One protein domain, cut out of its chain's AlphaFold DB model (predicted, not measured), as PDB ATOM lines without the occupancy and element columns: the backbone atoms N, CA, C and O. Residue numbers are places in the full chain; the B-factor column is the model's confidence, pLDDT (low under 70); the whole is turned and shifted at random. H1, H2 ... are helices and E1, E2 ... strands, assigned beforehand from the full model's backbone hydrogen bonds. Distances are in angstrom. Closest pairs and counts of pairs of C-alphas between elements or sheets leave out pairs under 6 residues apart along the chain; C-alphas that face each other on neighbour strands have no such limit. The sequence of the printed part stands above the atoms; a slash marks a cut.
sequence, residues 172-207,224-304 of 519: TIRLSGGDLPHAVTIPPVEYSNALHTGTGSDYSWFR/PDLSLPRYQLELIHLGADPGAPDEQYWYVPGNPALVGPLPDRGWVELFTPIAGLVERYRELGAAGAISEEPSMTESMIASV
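AT A GLANCE: This is residues 172 to 207 and 224 to 304 of the 519 residues of the protein "HTH luxR-type domain-containing protein" of Dehalococcoidia bacterium (UniProt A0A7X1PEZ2). A strongly twisted sheet of four strands makes a wall, with the long helix H2 slantwise over one of its faces and no named helix over the other. H1 packs on the early part of H2 and H3 crosses near its other end, while the small hairpin E5 and E6 sits next to the edge strand E4. The printed part has 117 residues with three named helices and six named strands, in the order E1 E2 H1 E3 E4 E5 E6 H2 H3. The sheet's order is E2 - E1 - E3 - E4, antiparallel throughout, and the class is mixed, helices and strands. The whole is compact and rounded, with a radius of gyration of the C-alphas of 13.8 A and spans of 37 by 35 by 30 A.

IN THESE COORDINATES: E1, residues 172 to 177, begins at C-alpha 172 (332.836, 113.453, 272.417) and is 17.1 A long. E2 is residues 184 to 186, and H1, residues 188 to 196, is 12.3 A long. After the cut come E3, residues 231 to 237, 19.2 A, and E4, residues 247 to 251, 12.9 A. E5 is residues 257 to 259 and E6 residues 267 to 269. H2, residues 272 to 286, begins at C-alpha 272 (341.442, 103.303, 261.947) and is 21.0 A long. H3, residues 296 to 304, is 12.2 A long and ends at C-alpha 304 (350.575, 103.555, 280.282).

HOW THE PARTS SIT: In the sheet, N 175 and O 184 are 2.8 A apart in the hairpin E1 and E2. N 174 and O 234 are 2.9 A apart between E1 and E3, and N 233 and O 249 2.8 A in the hairpin E3 and E4. H2 is on this sheet in two layers, helix on one face, at a height over the sheet of 8.7 A. It lies over E1, slantwise at 49 degrees on the local plane. H1 only grazes the sheet, with residues 188 to 192. H1 touches H2 at residues 273 to 277 of H2 alone, at a shallow tilt of 29 degrees, opposite ways; the closest C-alphas, of Ala 194 and Pro 273, are 5.2 A apart. H3, not on the sheet, touches H2 at residues 280 to 284 of H2 alone, about perpendicular at 82 degrees; the closest C-alphas, of Leu 284 and Ala 302, are 6.9 A apart. The closest C-alphas of E4 and E5, those of Trp 250 and Val 259, are 4.9 A apart. In the hairpin E5 and E6, N 258 and O 268 are 2.7 A apart. In H1, H2 and H3 every O i to N i+4 pair is within hydrogen-bond range.

THE WHOLE: The two C-alphas farthest apart, of Asp 264 and Ile 301, are 40.2 A apart. Residues 208 to 223 are not printed, and C-alphas 207 and 224 are 19.2 A apart across the cut. Of the links that are printed whole, none is long. The mean pLDDT of the printed part is 79.2; residues 196 to 207, 224, 238 to 243 and 261 to 266 are under 70.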
ATOM      1  N   THR A 172     332.261 114.496 271.565       85.81
ATOM      2  CA  THR A 172     332.836 113.453 272.417       85.81
ATOM      3  C   THR A 172     332.171 112.116 272.089       85.81
ATOM      4  O   THR A 172     331.041 112.094 271.595       85.81
ATOM      5  N   ILE A 173     332.865 111.004 272.336       88.69
ATOM      6  CA  ILE A 173     332.297 109.656 272.199       88.69
ATOM      7  C   ILE A 173     332.006 109.113 273.592       88.69
ATOM      8  O   ILE A 173     332.883 109.157 274.449       88.69
ATOM      9  N   ARG A 174     330.824 108.540 273.801       91.75
ATOM     10  CA  ARG A 174     330.514 107.739 274.988       91.75
ATOM     11  C   ARG A 174     330.287 106.285 274.591       91.75
ATOM     12  O   ARG A 174     329.492 105.998 273.704       91.75
ATOM     13  N   LEU A 175     330.996 105.377 275.248       92.94
ATOM     14  CA  LEU A 175     330.905 103.928 275.084       92.94
ATOM     15  C   LEU A 175     330.139 103.328 276.260       92.94
ATOM     16  O   LEU A 175     330.399 103.666 277.411       92.94
ATOM     17  N   SER A 176     329.194 102.435 275.995       93.19
ATOM     18  CA  SER A 176     328.428 101.744 277.039       93.19
ATOM     19  C   SER A 176     328.013 100.338 276.605       93.19
ATOM     20  O   SER A 176     328.079 100.003 275.425       93.19
ATOM     21  N   GLY A 177     327.581  99.501 277.551       92.50
ATOM     22  CA  GLY A 177     327.159  98.125 277.278       92.50
ATOM     23  C   GLY A 177     328.318  97.124 277.221       92.50
ATOM     24  O   GLY A 177     329.411  97.390 277.715       92.50
ATOM     25  N   GLY A 178     328.057  95.951 276.639       90.88
ATOM     26  CA  GLY A 178     329.016  94.848 276.596       90.88
ATOM     27  C   GLY A 178     329.426  94.372 277.993       90.88
ATOM     28  O   GLY A 178     328.573  94.048 278.818       90.88
ATOM     29  N   ASP A 179     330.734  94.318 278.227       89.81
ATOM     30  CA  ASP A 179     331.373  93.967 279.500       89.81
ATOM     31  C   ASP A 179     331.804  95.190 280.331       89.81
ATOM     32  O   ASP A 179     332.447  95.025 281.367       89.81
ATOM     33  N   LEU A 180     331.450  96.414 279.913       90.56
ATOM     34  CA  LEU A 180     331.832  97.617 280.647       90.56
ATOM     35  C   LEU A 180     331.080  97.709 281.988       90.56
ATOM     36  O   LEU A 180     329.845  97.664 281.994       90.56
ATOM     37  N   PRO A 181     331.784  97.909 283.121       90.25
ATOM     38  CA  PRO A 181     331.145  98.088 284.426       90.25
ATOM     39  C   PRO A 181     330.351  99.401 284.519       90.25
ATOM     40  O   PRO A 181     329.403  99.497 285.299       90.25
ATOM     41  N   HIS A 182     330.713 100.395 283.706       91.44
ATOM     42  CA  HIS A 182     330.061 101.698 283.594       91.44
ATOM     43  C   HIS A 182     330.264 102.287 282.192       91.44
ATOM     44  O   HIS A 182     331.123 101.837 281.437       91.44
ATOM     45  N   ALA A 183     329.471 103.292 281.816       92.25
ATOM     46  CA  ALA A 183     329.668 103.978 280.538       92.25
ATOM     47  C   ALA A 183     330.932 104.846 280.589       92.25
ATOM     48  O   ALA A 183     331.118 105.589 281.545       92.25
ATOM     49  N   VAL A 184     331.762 104.794 279.553       92.50
ATOM     50  CA  VAL A 184     333.048 105.491 279.492       92.50
ATOM     51  C   VAL A 184     333.027 106.548 278.397       92.50
ATOM     52  O   VAL A 184     332.749 106.251 277.235       92.50
ATOM     53  N   THR A 185     333.361 107.784 278.749       91.56
ATOM     54  CA  THR A 185     333.449 108.902 277.805       91.56
ATOM     55  C   THR A 185     334.889 109.116 277.350       91.56
ATOM     56  O   THR A 185     335.782 109.379 278.150       91.56
ATOM     57  N   ILE A 186     335.123 109.041 276.043       90.06
ATOM     58  CA  ILE A 186     336.392 109.412 275.421       90.06
ATOM     59  C   ILE A 186     336.502 110.943 275.456       90.06
ATOM     60  O   ILE A 186     335.643 111.591 274.859       90.06
ATOM     61  N   PRO A 187     337.533 111.541 276.080       85.38
ATOM     62  CA  PRO A 187     337.754 112.976 276.147       85.38
ATOM     63  C   PRO A 187     337.719 113.625 274.757       85.38
ATOM     64  O   PRO A 187     338.372 113.123 273.832       85.38
ATOM     65  N   PRO A 188     337.075 114.798 274.606       79.56
ATOM     66  CA  PRO A 188     336.965 115.490 273.318       79.56
ATOM     67  C   PRO A 188     338.315 115.778 272.659       79.56
ATOM     68  O   PRO A 188     338.427 115.813 271.432       79.56
ATOM     69  N   VAL A 189     339.355 115.984 273.473       71.81
ATOM     70  CA  VAL A 189     340.724 116.200 273.003       71.81
ATOM     71  C   VAL A 189     341.302 114.942 272.357       71.81
ATOM     72  O   VAL A 189     341.798 115.028 271.242       71.81
ATOM     73  N   GLU A 190     341.187 113.766 272.979       80.00
ATOM     74  CA  GLU A 190     341.705 112.517 272.403       80.00
ATOM     75  C   GLU A 190     340.937 112.127 271.145       80.00
ATOM     76  O   GLU A 190     341.551 111.777 270.134       80.00
ATOM     77  N   TYR A 191     339.612 112.299 271.174       81.81
ATOM     78  CA  TYR A 191     338.777 112.146 269.992       81.81
ATOM     79  C   TYR A 191     339.257 113.067 268.872       81.81
ATOM     80  O   TYR A 191     339.645 112.581 267.815       81.81
ATOM     81  N   SER A 192     339.340 114.380 269.122       72.38
ATOM     82  CA  SER A 192     339.830 115.355 268.141       72.38
ATOM     83  C   SER A 192     341.185 114.951 267.563       72.38
ATOM     84  O   SER A 192     341.385 115.049 266.354       72.38
ATOM     85  N   ASN A 193     342.105 114.458 268.391       70.81
ATOM     86  CA  ASN A 193     343.433 114.037 267.949       70.81
ATOM     87  C   ASN A 193     343.349 112.875 266.957       70.81
ATOM     88  O   ASN A 193     343.959 112.960 265.889       70.81
ATOM     89  N   ALA A 194     342.558 111.842 267.260       74.62
ATOM     90  CA  ALA A 194     342.362 110.704 266.364       74.62
ATOM     91  C   ALA A 194     341.860 111.146 264.976       74.62
ATOM     92  O   ALA A 194     342.357 110.661 263.958       74.62
ATOM     93  N   LEU A 195     340.985 112.155 264.912       70.75
ATOM     94  CA  LEU A 195     340.474 112.702 263.642       70.75
ATOM     95  C   LEU A 195     341.552 113.392 262.824       70.75
ATOM     96  O   LEU A 195     341.676 113.178 261.622       70.75
ATOM     97  N   HIS A 196     342.356 114.219 263.487       65.69
ATOM     98  CA  HIS A 196     343.404 114.990 262.821       65.69
ATOM     99  C   HIS A 196     344.594 114.109 262.425       65.69
ATOM    100  O   HIS A 196     345.371 114.479 261.544       65.69
ATOM    101  N   THR A 197     344.737 112.926 263.030       61.91
ATOM    102  CA  THR A 197     345.668 111.899 262.545       61.91
ATOM    103  C   THR A 197     345.167 111.170 261.299       61.91
ATOM    104  O   THR A 197     345.837 110.247 260.849       61.91
ATOM    105  N   GLY A 198     344.044 111.582 260.698       56.69
ATOM    106  CA  GLY A 198     343.548 111.041 259.438       56.69
ATOM    107  C   GLY A 198     344.211 111.557 258.176       56.69
ATOM    108  O   GLY A 198     344.815 112.629 258.152       56.69
ATOM    109  N   THR A 199     344.243 110.722 257.135       46.84
ATOM    110  CA  THR A 199     344.708 111.116 255.799       46.84
ATOM    111  C   THR A 199     343.648 112.015 255.168       46.84
ATOM    112  O   THR A 199     342.458 111.737 255.261       46.84
ATOM    113  N   GLY A 200     344.070 113.125 254.550       43.50
ATOM    114  CA  GLY A 200     343.184 114.192 254.060       43.50
ATOM    115  C   GLY A 200     342.113 113.785 253.042       43.50
ATOM    116  O   GLY A 200     341.189 114.554 252.803       43.50
ATOM    117  N   SER A 201     342.197 112.584 252.473       44.81
ATOM    118  CA  SER A 201     341.183 112.010 251.586       44.81
ATOM    119  C   SER A 201     339.987 111.383 252.314       44.81
ATOM    120  O   SER A 201     338.987 111.081 251.665       44.81
ATOM    121  N   ASP A 202     340.069 111.194 253.636       46.53
ATOM    122  CA  ASP A 202     339.132 110.352 254.397       46.53
ATOM    123  C   ASP A 202     338.166 111.162 255.284       46.53
ATOM    124  O   ASP A 202     337.399 110.598 256.057       46.53
ATOM    125  N   TYR A 203     338.141 112.493 255.140       44.72
ATOM    126  CA  TYR A 203     337.247 113.397 255.883       44.72
ATOM    127  C   TYR A 203     335.754 113.261 255.519       44.72
ATOM    128  O   TYR A 203     334.935 114.039 256.003       44.72
ATOM    129  N   SER A 204     335.348 112.298 254.686       49.31
ATOM    130  CA  SER A 204     333.930 111.957 254.529       49.31
ATOM    131  C   SER A 204     333.530 110.981 255.634       49.31
ATOM    132  O   SER A 204     333.588 109.767 255.457       49.31
ATOM    133  N   TRP A 205     333.126 111.548 256.765       50.50
ATOM    134  CA  TRP A 205     332.752 110.869 258.008       50.50
ATOM    135  C   TRP A 205     331.670 109.801 257.892       50.50
ATOM    136  O   TRP A 205     331.564 108.941 258.753       50.50
ATOM    137  N   PHE A 206     330.913 109.814 256.802       50.47
ATOM    138  CA  PHE A 206     329.977 108.772 256.431       50.47
ATOM    139  C   PHE A 206     329.943 108.748 254.905       50.47
ATOM    140  O   PHE A 206     329.339 109.622 254.279       50.47
ATOM    141  N   ARG A 207     330.599 107.779 254.259       46.00
ATOM    142  CA  ARG A 207     330.229 107.490 252.869       46.00
ATOM    143  C   ARG A 207     328.836 106.881 252.927       46.00
ATOM    144  O   ARG A 207     328.665 105.796 253.467       46.00
ATOM    145  N   PRO A 224     330.073  90.926 260.921       69.00
ATOM    146  CA  PRO A 224     330.572  90.815 262.282       69.00
ATOM    147  C   PRO A 224     329.801  89.736 263.012       69.00
ATOM    148  O   PRO A 224     328.576  89.664 262.903       69.00
ATOM    149  N   ASP A 225     330.524  88.916 263.763       78.38
ATOM    150  CA  ASP A 225     329.900  87.921 264.608       78.38
ATOM    151  C   ASP A 225     329.047  88.637 265.663       78.38
ATOM    152  O   ASP A 225     329.541  89.126 266.679       78.38
ATOM    153  N   LEU A 226     327.742  88.731 265.396       78.12
ATOM    154  CA  LEU A 226     326.776  89.395 266.269       78.12
ATOM    155  C   LEU A 226     326.577  88.647 267.597       78.12
ATOM    156  O   LEU A 226     325.830  89.134 268.450       78.12
ATOM    157  N   SER A 227     327.212  87.481 267.779       81.69
ATOM    158  CA  SER A 227     327.283  86.804 269.075       81.69
ATOM    159  C   SER A 227     328.293  87.444 270.036       81.69
ATOM    160  O   SER A 227     328.205  87.212 271.243       81.69
ATOM    161  N   LEU A 228     329.210  88.280 269.534       83.81
ATOM    162  CA  LEU A 228     330.146  89.031 270.365       83.81
ATOM    163  C   LEU A 228     329.434  90.137 271.170       83.81
ATOM    164  O   LEU A 228     328.387  90.647 270.750       83.81
ATOM    165  N   PRO A 229     329.996  90.547 272.326       86.50
ATOM    166  CA  PRO A 229     329.490  91.684 273.086       86.50
ATOM    167  C   PRO A 229     329.386  92.935 272.208       86.50
ATOM    168  O   PRO A 229     330.316  93.284 271.481       86.50
ATOM    169  N   ARG A 230     328.237  93.613 272.286       87.31
ATOM    170  CA  ARG A 230     327.965  94.852 271.552       87.31
ATOM    171  C   ARG A 230     328.069  96.036 272.494       87.31
ATOM    172  O   ARG A 230     327.484  96.014 273.578       87.31
ATOM    173  N   TYR A 231     328.751  97.071 272.032       91.06
ATOM    174  CA  TYR A 231     328.916  98.324 272.750       91.06
ATOM    175  C   TYR A 231     328.118  99.390 272.021       91.06
ATOM    176  O   TYR A 231     328.178  99.498 270.799       91.06
ATOM    177  N   GLN A 232     327.349 100.167 272.760       90.56
ATOM    178  CA  GLN A 232     326.677 101.336 272.231       90.56
ATOM    179  C   GLN A 232     327.670 102.499 272.230       90.56
ATOM    180  O   GLN A 232     328.231 102.843 273.272       90.56
ATOM    181  N   LEU A 233     327.889 103.075 271.051       90.31
ATOM    182  CA  LEU A 233     328.728 104.240 270.819       90.31
ATOM    183  C   LEU A 233     327.820 105.441 270.561       90.31
ATOM    184  O   LEU A 233     327.093 105.488 269.572       90.31
ATOM    185  N   GLU A 234     327.862 106.414 271.456       89.50
ATOM    186  CA  GLU A 234     327.069 107.633 271.383       89.50
ATOM    187  C   GLU A 234     327.970 108.814 271.013       89.50
ATOM    188  O   GLU A 234     328.966 109.077 271.693       89.50
ATOM    189  N   LEU A 235     327.632 109.530 269.939       86.12
ATOM    190  CA  LEU A 235     328.261 110.805 269.595       86.12
ATOM    191  C   LEU A 235     327.484 111.930 270.276       86.12
ATOM    192  O   LEU A 235     326.289 112.108 270.036       86.12
ATOM    193  N   ILE A 236     328.175 112.688 271.123       83.44
ATOM    194  CA  ILE A 236     327.581 113.756 271.928       83.44
ATOM    195  C   ILE A 236     328.264 115.075 271.559       83.44
ATOM    196  O   ILE A 236     329.464 115.241 271.795       83.44
ATOM    197  N   HIS A 237     327.520 116.031 270.997       80.12
ATOM    198  CA  HIS A 237     328.021 117.388 270.769       80.12
ATOM    199  C   HIS A 237     327.875 118.228 272.043       80.12
ATOM    200  O   HIS A 237     326.774 118.589 272.467       80.12
ATOM    201  N   LEU A 238     329.003 118.606 272.645       66.38
ATOM    202  CA  LEU A 238     329.040 119.411 273.863       66.38
ATOM    203  C   LEU A 238     328.460 120.806 273.587       66.38
ATOM    204  O   LEU A 238     329.115 121.670 273.015       66.38
ATOM    205  N   GLY A 239     327.215 121.055 273.983       62.53
ATOM    206  CA  GLY A 239     326.518 122.320 273.719       62.53
ATOM    207  C   GLY A 239     325.141 122.163 273.085       62.53
ATOM    208  O   GLY A 239     324.365 123.116 273.138       62.53
ATOM    209  N   ALA A 240     324.834 120.980 272.546       60.53
ATOM    210  CA  ALA A 240     323.461 120.550 272.309       60.53
ATOM    211  C   ALA A 240     322.759 120.239 273.650       60.53
ATOM    212  O   ALA A 240     323.394 120.274 274.709       60.53
ATOM    213  N   ASP A 241     321.444 120.005 273.616       64.12
ATOM    214  CA  ASP A 241     320.638 119.644 274.791       64.12
ATOM    215  C   ASP A 241     321.333 118.505 275.574       64.12
ATOM    216  O   ASP A 241     321.544 117.439 274.994       64.12
ATOM    217  N   PRO A 242     321.761 118.717 276.837       58.59
ATOM    218  CA  PRO A 242     322.746 117.876 277.533       58.59
ATOM    219  C   PRO A 242     322.300 116.440 277.886       58.59
ATOM    220  O   PRO A 242     322.871 115.836 278.790       58.59
ATOM    221  N   GLY A 243     321.302 115.871 277.208       62.06
ATOM    222  CA  GLY A 243     320.766 114.544 277.518       62.06
ATOM    223  C   GLY A 243     320.533 113.603 276.337       62.06
ATOM    224  O   GLY A 243     320.320 112.419 276.583       62.06
ATOM    225  N   ALA A 244     320.567 114.074 275.086       74.56
ATOM    226  CA  ALA A 244     320.328 113.215 273.926       74.56
ATOM    227  C   ALA A 244     321.581 113.153 273.042       74.56
ATOM    228  O   ALA A 244     322.079 114.207 272.643       74.56
ATOM    229  N   PRO A 245     322.099 111.955 272.727       81.31
ATOM    230  CA  PRO A 245     323.160 111.838 271.742       81.31
ATOM    231  C   PRO A 245     322.630 112.236 270.367       81.31
ATOM    232  O   PRO A 245     321.498 111.906 270.004       81.31
ATOM    233  N   ASP A 246     323.459 112.935 269.600       80.62
ATOM    234  CA  ASP A 246     323.100 113.350 268.245       80.62
ATOM    235  C   ASP A 246     323.021 112.136 267.318       80.62
ATOM    236  O   ASP A 246     322.172 112.065 266.428       80.62
ATOM    237  N   GLU A 247     323.891 111.154 267.564       83.56
ATOM    238  CA  GLU A 247     323.937 109.903 266.824       83.56
ATOM    239  C   GLU A 247     324.315 108.739 267.750       83.56
ATOM    240  O   GLU A 247     325.117 108.883 268.676       83.56
ATOM    241  N   GLN A 248     323.737 107.568 267.486       87.19
ATOM    242  CA  GLN A 248     324.013 106.329 268.209       87.19
ATOM    243  C   GLN A 248     324.417 105.244 267.221       87.19
ATOM    244  O   GLN A 248     323.788 105.088 266.177       87.19
ATOM    245  N   TYR A 249     325.432 104.473 267.578       88.12
ATOM    246  CA  TYR A 249     325.982 103.384 266.787       88.12
ATOM    247  C   TYR A 249     326.220 102.160 267.663       88.12
ATOM    248  O   TYR A 249     326.336 102.275 268.882       88.12
ATOM    249  N   TRP A 250     326.339 100.988 267.045       87.00
ATOM    250  CA  TRP A 250     326.841  99.798 267.725       87.00
ATOM    251  C   TRP A 250     328.252  99.478 267.255       87.00
ATOM    252  O   TRP A 250     328.502  99.360 266.057       87.00
ATOM    253  N   TYR A 251     329.155  99.311 268.210       89.31
ATOM    254  CA  TYR A 251     330.519  98.851 268.017       89.31
ATOM    255  C   TYR A 251     330.636  97.377 268.421       89.31
ATOM    256  O   TYR A 251     330.083  96.954 269.443       89.31
ATOM    257  N   VAL A 252     331.360  96.603 267.614       86.94
ATOM    258  CA  VAL A 252     331.699  95.200 267.881       86.94
ATOM    259  C   VAL A 252     333.227  95.096 267.931       86.94
ATOM    260  O   VAL A 252     333.866  95.483 266.950       86.94
ATOM    261  N   PRO A 253     333.830  94.587 269.024       87.81
ATOM    262  CA  PRO A 253     335.282  94.513 269.158       87.81
ATOM    263  C   PRO A 253     335.945  93.780 267.997       87.81
ATOM    264  O   PRO A 253     335.451  92.757 267.519       87.81
ATOM    265  N   GLY A 254     337.077  94.316 267.544       83.88
ATOM    266  CA  GLY A 254     337.829  93.768 266.415       83.88
ATOM    267  C   GLY A 254     337.197  94.018 265.042       83.88
ATOM    268  O   GLY A 254     337.816  93.674 264.034       83.88
ATOM    269  N   ASN A 255     336.013  94.638 264.970       81.69
ATOM    270  CA  ASN A 255     335.433  95.087 263.711       81.69
ATOM    271  C   ASN A 255     335.660  96.598 263.534       81.69
ATOM    272  O   ASN A 255     335.209  97.388 264.367       81.69
ATOM    273  N   PRO A 256     336.325  97.039 262.452       76.81
ATOM    274  CA  PRO A 256     336.491  98.460 262.186       76.81
ATOM    275  C   PRO A 256     335.177  99.148 261.793       76.81
ATOM    276  O   PRO A 256     335.167 100.363 261.704       76.81
ATOM    277  N   ALA A 257     334.074  98.442 261.538       79.31
ATOM    278  CA  ALA A 257     332.788  99.025 261.170       79.31
ATOM    279  C   ALA A 257     331.802  99.120 262.348       79.31
ATOM    280  O   ALA A 257     331.651  98.204 263.153       79.31
ATOM    281  N   LEU A 258     331.072 100.234 262.392       80.56
ATOM    282  CA  LEU A 258     329.905 100.473 263.228       80.56
ATOM    283  C   LEU A 258     328.626 100.005 262.536       80.56
ATOM    284  O   LEU A 258     328.440 100.204 261.331       80.56
ATOM    285  N   VAL A 259     327.694  99.479 263.326       78.06
ATOM    286  CA  VAL A 259     326.304  99.273 262.905       78.06
ATOM    287  C   VAL A 259     325.538 100.573 263.147       78.06
ATOM    288  O   VAL A 259     325.495 101.067 264.279       78.06
ATOM    289  N   GLY A 260     324.911 101.123 262.107       76.12
ATOM    290  CA  GLY A 260     323.989 102.247 262.261       76.12
ATOM    291  C   GLY A 260     322.765 101.900 263.130       76.12
ATOM    292  O   GLY A 260     322.405 100.730 263.269       76.12
ATOM    293  N   PRO A 261     322.074 102.907 263.694       66.31
ATOM    294  CA  PRO A 261     320.922 102.694 264.572       66.31
ATOM    295  C   PRO A 261     319.658 102.268 263.808       66.31
ATOM    296  O   PRO A 261     318.701 101.794 264.417       66.31
ATOM    297  N   LEU A 262     319.638 102.438 262.481       63.66
ATOM    298  CA  LEU A 262     318.526 102.042 261.625       63.66
ATOM    299  C   LEU A 262     318.951 100.902 260.682       63.66
ATOM    300  O   LEU A 262     320.046 100.975 260.117       63.66
ATOM    301  N   PRO A 263     318.088  99.890 260.461       59.22
ATOM    302  CA  PRO A 263     318.404  98.733 259.618       59.22
ATOM    303  C   PRO A 263     318.748  99.086 258.161       59.22
ATOM    304  O   PRO A 263     319.347  98.278 257.460       59.22
ATOM    305  N   ASP A 264     318.372 100.278 257.697       69.50
ATOM    306  CA  ASP A 264     318.599 100.783 256.342       69.50
ATOM    307  C   ASP A 264     319.851 101.668 256.202       69.50
ATOM    308  O   ASP A 264     320.273 101.954 255.081       69.50
ATOM    309  N   ARG A 265     320.479 102.092 257.311       61.31
ATOM    310  CA  ARG A 265     321.639 103.004 257.277       61.31
ATOM    311  C   ARG A 265     322.971 102.329 256.950       61.31
ATOM    312  O   ARG A 265     323.949 103.031 256.712       61.31
ATOM    313  N   GLY A 266     322.992 101.001 256.848       67.44
ATOM    314  CA  GLY A 266     324.187 100.245 256.483       67.44
ATOM    315  C   GLY A 266     325.312 100.346 257.517       67.44
ATOM    316  O   GLY A 266     325.140 100.851 258.629       67.44
ATOM    317  N   TRP A 267     326.468  99.809 257.140       71.31
ATOM    318  CA  TRP A 267     327.680  99.798 257.950       71.31
ATOM    319  C   TRP A 267     328.469 101.088 257.756       71.31
ATOM    320  O   TRP A 267     328.593 101.579 256.631       71.31
ATOM    321  N   VAL A 268     329.041 101.604 258.840       75.38
ATOM    322  CA  VAL A 268     329.923 102.774 258.801       75.38
ATOM    323  C   VAL A 268     331.311 102.339 259.231       75.38
ATOM    324  O   VAL A 268     331.527 102.026 260.392       75.38
ATOM    325  N   GLU A 269     332.268 102.318 258.312       74.81
ATOM    326  CA  GLU A 269     333.664 102.034 258.644       74.81
ATOM    327  C   GLU A 269     334.231 103.164 259.525       74.81
ATOM    328  O   GLU A 269     334.260 104.325 259.115       74.81
ATOM    329  N   LEU A 270     334.668 102.836 260.743       74.12
ATOM    330  CA  LEU A 270     335.459 103.732 261.573       74.12
ATOM    331  C   LEU A 270     336.796 103.975 260.909       74.12
ATOM    332  O   LEU A 270     337.500 103.065 260.467       74.12
ATOM    333  N   PHE A 271     337.203 105.230 260.966       76.25
ATOM    334  CA  PHE A 271     338.571 105.591 260.688       76.25
ATOM    335  C   PHE A 271     339.518 104.851 261.657       76.25
ATOM    336  O   PHE A 271     339.264 104.831 262.861       76.25
ATOM    337  N   THR A 272     340.600 104.233 261.160       78.12
ATOM    338  CA  THR A 272     341.442 103.303 261.947       78.12
ATOM    339  C   THR A 272     341.923 103.875 263.295       78.12
ATOM    340  O   THR A 272     341.782 103.185 264.301       78.12
ATOM    341  N   PRO A 273     342.407 105.130 263.383       77.81
ATOM    342  CA  PRO A 273     342.688 105.797 264.658       77.81
ATOM    343  C   PRO A 273     341.504 105.917 265.621       77.81
ATOM    344  O   PRO A 273     341.705 105.853 266.826       77.81
ATOM    345  N   ILE A 274     340.274 106.089 265.128       82.12
ATOM    346  CA  ILE A 274     339.082 106.110 265.990       82.12
ATOM    347  C   ILE A 274     338.778 104.699 266.493       82.12
ATOM    348  O   ILE A 274     338.452 104.541 267.663       82.12
ATOM    349  N   ALA A 275     338.907 103.679 265.640       85.12
ATOM    350  CA  ALA A 275     338.713 102.288 266.048       85.12
ATOM    351  C   ALA A 275     339.710 101.872 267.145       85.12
ATOM    352  O   ALA A 275     339.297 101.315 268.158       85.12
ATOM    353  N   GLY A 276     340.996 102.211 266.983       85.88
ATOM    354  CA  GLY A 276     342.017 101.979 268.011       85.88
ATOM    355  C   GLY A 276     341.701 102.706 269.323       85.88
ATOM    356  O   GLY A 276     341.739 102.098 270.393       85.88
ATOM    357  N   LEU A 277     341.270 103.969 269.231       87.44
ATOM    358  CA  LEU A 277     340.881 104.768 270.391       87.44
ATOM    359  C   LEU A 277     339.682 104.157 271.130       87.44
ATOM    360  O   LEU A 277     339.697 104.055 272.355       87.44
ATOM    361  N   VAL A 278     338.651 103.732 270.398       90.38
ATOM    362  CA  VAL A 278     337.469 103.063 270.959       90.38
ATOM    363  C   VAL A 278     337.862 101.766 271.661       90.38
ATOM    364  O   VAL A 278     337.431 101.537 272.791       90.38
ATOM    365  N   GLU A 279     338.712 100.952 271.033       90.81
ATOM    366  CA  GLU A 279     339.171  99.689 271.612       90.81
ATOM    367  C   GLU A 279     339.984  99.912 272.891       90.81
ATOM    368  O   GLU A 279     339.726  99.265 273.904       90.81
ATOM    369  N   ARG A 280     340.876 100.910 272.899       90.44
ATOM    370  CA  ARG A 280     341.632 101.289 274.097       90.44
ATOM    371  C   ARG A 280     340.712 101.657 275.259       90.44
ATOM    372  O   ARG A 280     340.893 101.173 276.372       90.44
ATOM    373  N   TYR A 281     339.725 102.520 275.022       93.00
ATOM    374  CA  TYR A 281     338.801 102.948 276.078       93.00
ATOM    375  C   TYR A 281     337.878 101.825 276.546       93.00
ATOM    376  O   TYR A 281     337.528 101.781 277.728       93.00
ATOM    377  N   ARG A 282     337.523 100.897 275.651       94.00
ATOM    378  CA  ARG A 282     336.815  99.669 276.011       94.00
ATOM    379  C   ARG A 282     337.644  98.837 276.988       94.00
ATOM    380  O   ARG A 282     337.140  98.469 278.042       94.00
ATOM    381  N   GLU A 283     338.906  98.575 276.658       92.62
ATOM    382  CA  GLU A 283     339.815  97.772 277.487       92.62
ATOM    383  C   GLU A 283     340.083  98.429 278.848       92.62
ATOM    384  O   GLU A 283     339.936  97.777 279.882       92.62
ATOM    385  N   LEU A 284     340.367  99.735 278.873       92.38
ATOM    386  CA  LEU A 284     340.558 100.484 280.122       92.38
ATOM    387  C   LEU A 284     339.296 100.509 280.992       92.38
ATOM    388  O   LEU A 284     339.378 100.373 282.214       92.38
ATOM    389  N   GLY A 285     338.128 100.680 280.369       93.06
ATOM    390  CA  GLY A 285     336.842 100.648 281.054       93.06
ATOM    391  C   GLY A 285     336.536  99.274 281.647       93.06
ATOM    392  O   GLY A 285     336.182  99.182 282.820       93.06
ATOM    393  N   ALA A 286     336.735  98.207 280.868       92.62
ATOM    394  CA  ALA A 286     336.529  96.824 281.303       92.62
ATOM    395  C   ALA A 286     337.472  96.429 282.455       92.62
ATOM    396  O   ALA A 286     337.064  95.715 283.369       92.62
ATOM    397  N   ALA A 287     338.704  96.949 282.458       93.38
ATOM    398  CA  ALA A 287     339.659  96.783 283.554       93.38
ATOM    399  C   ALA A 287     339.320  97.621 284.807       93.38
ATOM    400  O   ALA A 287     339.951  97.451 285.851       93.38
ATOM    401  N   GLY A 288     338.350  98.542 284.725       93.06
ATOM    402  CA  GLY A 288     338.059  99.505 285.791       93.06
ATOM    403  C   GLY A 288     339.201 100.499 286.033       93.06
ATOM    404  O   GLY A 288     339.301 101.067 287.120       93.06
ATOM    405  N   ALA A 289     340.075 100.693 285.039       92.56
ATOM    406  CA  ALA A 289     341.265 101.536 285.137       92.56
ATOM    407  C   ALA A 289     340.959 103.035 284.965       92.56
ATOM    408  O   ALA A 289     341.804 103.879 285.262       92.56
ATOM    409  N   ILE A 290     339.757 103.366 284.487       94.38
ATOM    410  CA  ILE A 290     339.277 104.731 284.256       94.38
ATOM    411  C   ILE A 290     337.842 104.903 284.764       94.38
ATOM    412  O   ILE A 290     337.045 103.964 284.755       94.38
ATOM    413  N   SER A 291     337.516 106.118 285.197       93.19
ATOM    414  CA  SER A 291     336.172 106.534 285.606       93.19
ATOM    415  C   SER A 291     335.193 106.640 284.423       93.19
ATOM    416  O   SER A 291     335.526 106.309 283.287       93.19
ATOM    417  N   GLU A 292     333.950 107.058 284.689       91.38
ATOM    418  CA  GLU A 292     332.923 107.265 283.653       91.38
ATOM    419  C   GLU A 292     333.255 108.423 282.702       91.38
ATOM    420  O   GLU A 292     333.018 108.354 281.494       91.38
ATOM    421  N   GLU A 293     333.839 109.491 283.242       89.12
ATOM    422  CA  GLU A 293     334.236 110.693 282.510       89.12
ATOM    423  C   GLU A 293     335.718 110.978 282.774       89.12
ATOM    424  O   GLU A 293     336.061 111.961 283.441       89.12
ATOM    425  N   PRO A 294     336.619 110.103 282.297       87.19
ATOM    426  CA  PRO A 294     338.028 110.237 282.594       87.19
ATOM    427  C   PRO A 294     338.570 111.524 281.989       87.19
ATOM    428  O   PRO A 294     338.254 111.907 280.862       87.19
ATOM    429  N   SER A 295     339.458 112.189 282.719       83.56
ATOM    430  CA  SER A 295     340.277 113.238 282.108       83.56
ATOM    431  C   SER A 295     341.273 112.628 281.107       83.56
ATOM    432  O   SER A 295     341.637 111.458 281.219       83.56
ATOM    433  N   MET A 296     341.796 113.423 280.163       80.62
ATOM    434  CA  MET A 296     342.917 112.985 279.306       80.62
ATOM    435  C   MET A 296     344.114 112.517 280.151       80.62
ATOM    436  O   MET A 296     344.776 111.541 279.821       80.62
ATOM    437  N   THR A 297     344.370 113.185 281.282       78.62
ATOM    438  CA  THR A 297     345.411 112.784 282.237       78.62
ATOM    439  C   THR A 297     345.183 111.395 282.806       78.62
ATOM    440  O   THR A 297     346.095 110.572 282.791       78.62
ATOM    441  N   GLU A 298     343.972 111.127 283.275       85.44
ATOM    442  CA  GLU A 298     343.592 109.828 283.823       85.44
ATOM    443  C   GLU A 298     343.695 108.719 282.774       85.44
ATOM    444  O   GLU A 298     344.369 107.721 283.014       85.44
ATOM    445  N   SER A 299     343.128 108.940 281.586       85.50
ATOM    446  CA  SER A 299     343.205 107.997 280.466       85.50
ATOM    447  C   SER A 299     344.640 107.673 280.064       85.50
ATOM    448  O   SER A 299     344.998 106.502 279.926       85.50
ATOM    449  N   MET A 300     345.489 108.690 279.897       82.75
ATOM    450  CA  MET A 300     346.876 108.467 279.501       82.75
ATOM    451  C   MET A 300     347.652 107.698 280.570       82.75
ATOM    452  O   MET A 300     348.417 106.803 280.226       82.75
ATOM    453  N   ILE A 301     347.451 108.006 281.855       84.12
ATOM    454  CA  ILE A 301     348.093 107.263 282.949       84.12
ATOM    455  C   ILE A 301     347.625 105.805 282.949       84.12
ATOM    456  O   ILE A 301     348.466 104.907 282.986       84.12
ATOM    457  N   ALA A 302     346.316 105.572 282.848       87.75
ATOM    458  CA  ALA A 302     345.744 104.230 282.801       87.75
ATOM    459  C   ALA A 302     346.255 103.444 281.580       87.75
ATOM    460  O   ALA A 302     346.681 102.301 281.714       87.75
ATOM    461  N   SER A 303     346.340 104.088 280.412       85.81
ATOM    462  CA  SER A 303     346.895 103.499 279.185       85.81
ATOM    463  C   SER A 303     348.343 103.050 279.364       85.81
ATOM    464  O   SER A 303     348.720 101.964 278.933       85.81
ATOM    465  N   VAL A 304     349.168 103.880 280.006       84.06
ATOM    466  CA  VAL A 304     350.575 103.555 280.282       84.06
ATOM    467  C   VAL A 304     350.691 102.379 281.246       84.06
ATOM    468  O   VAL A 304     351.592 101.558 281.093       84.06
TER     469      VAL A 304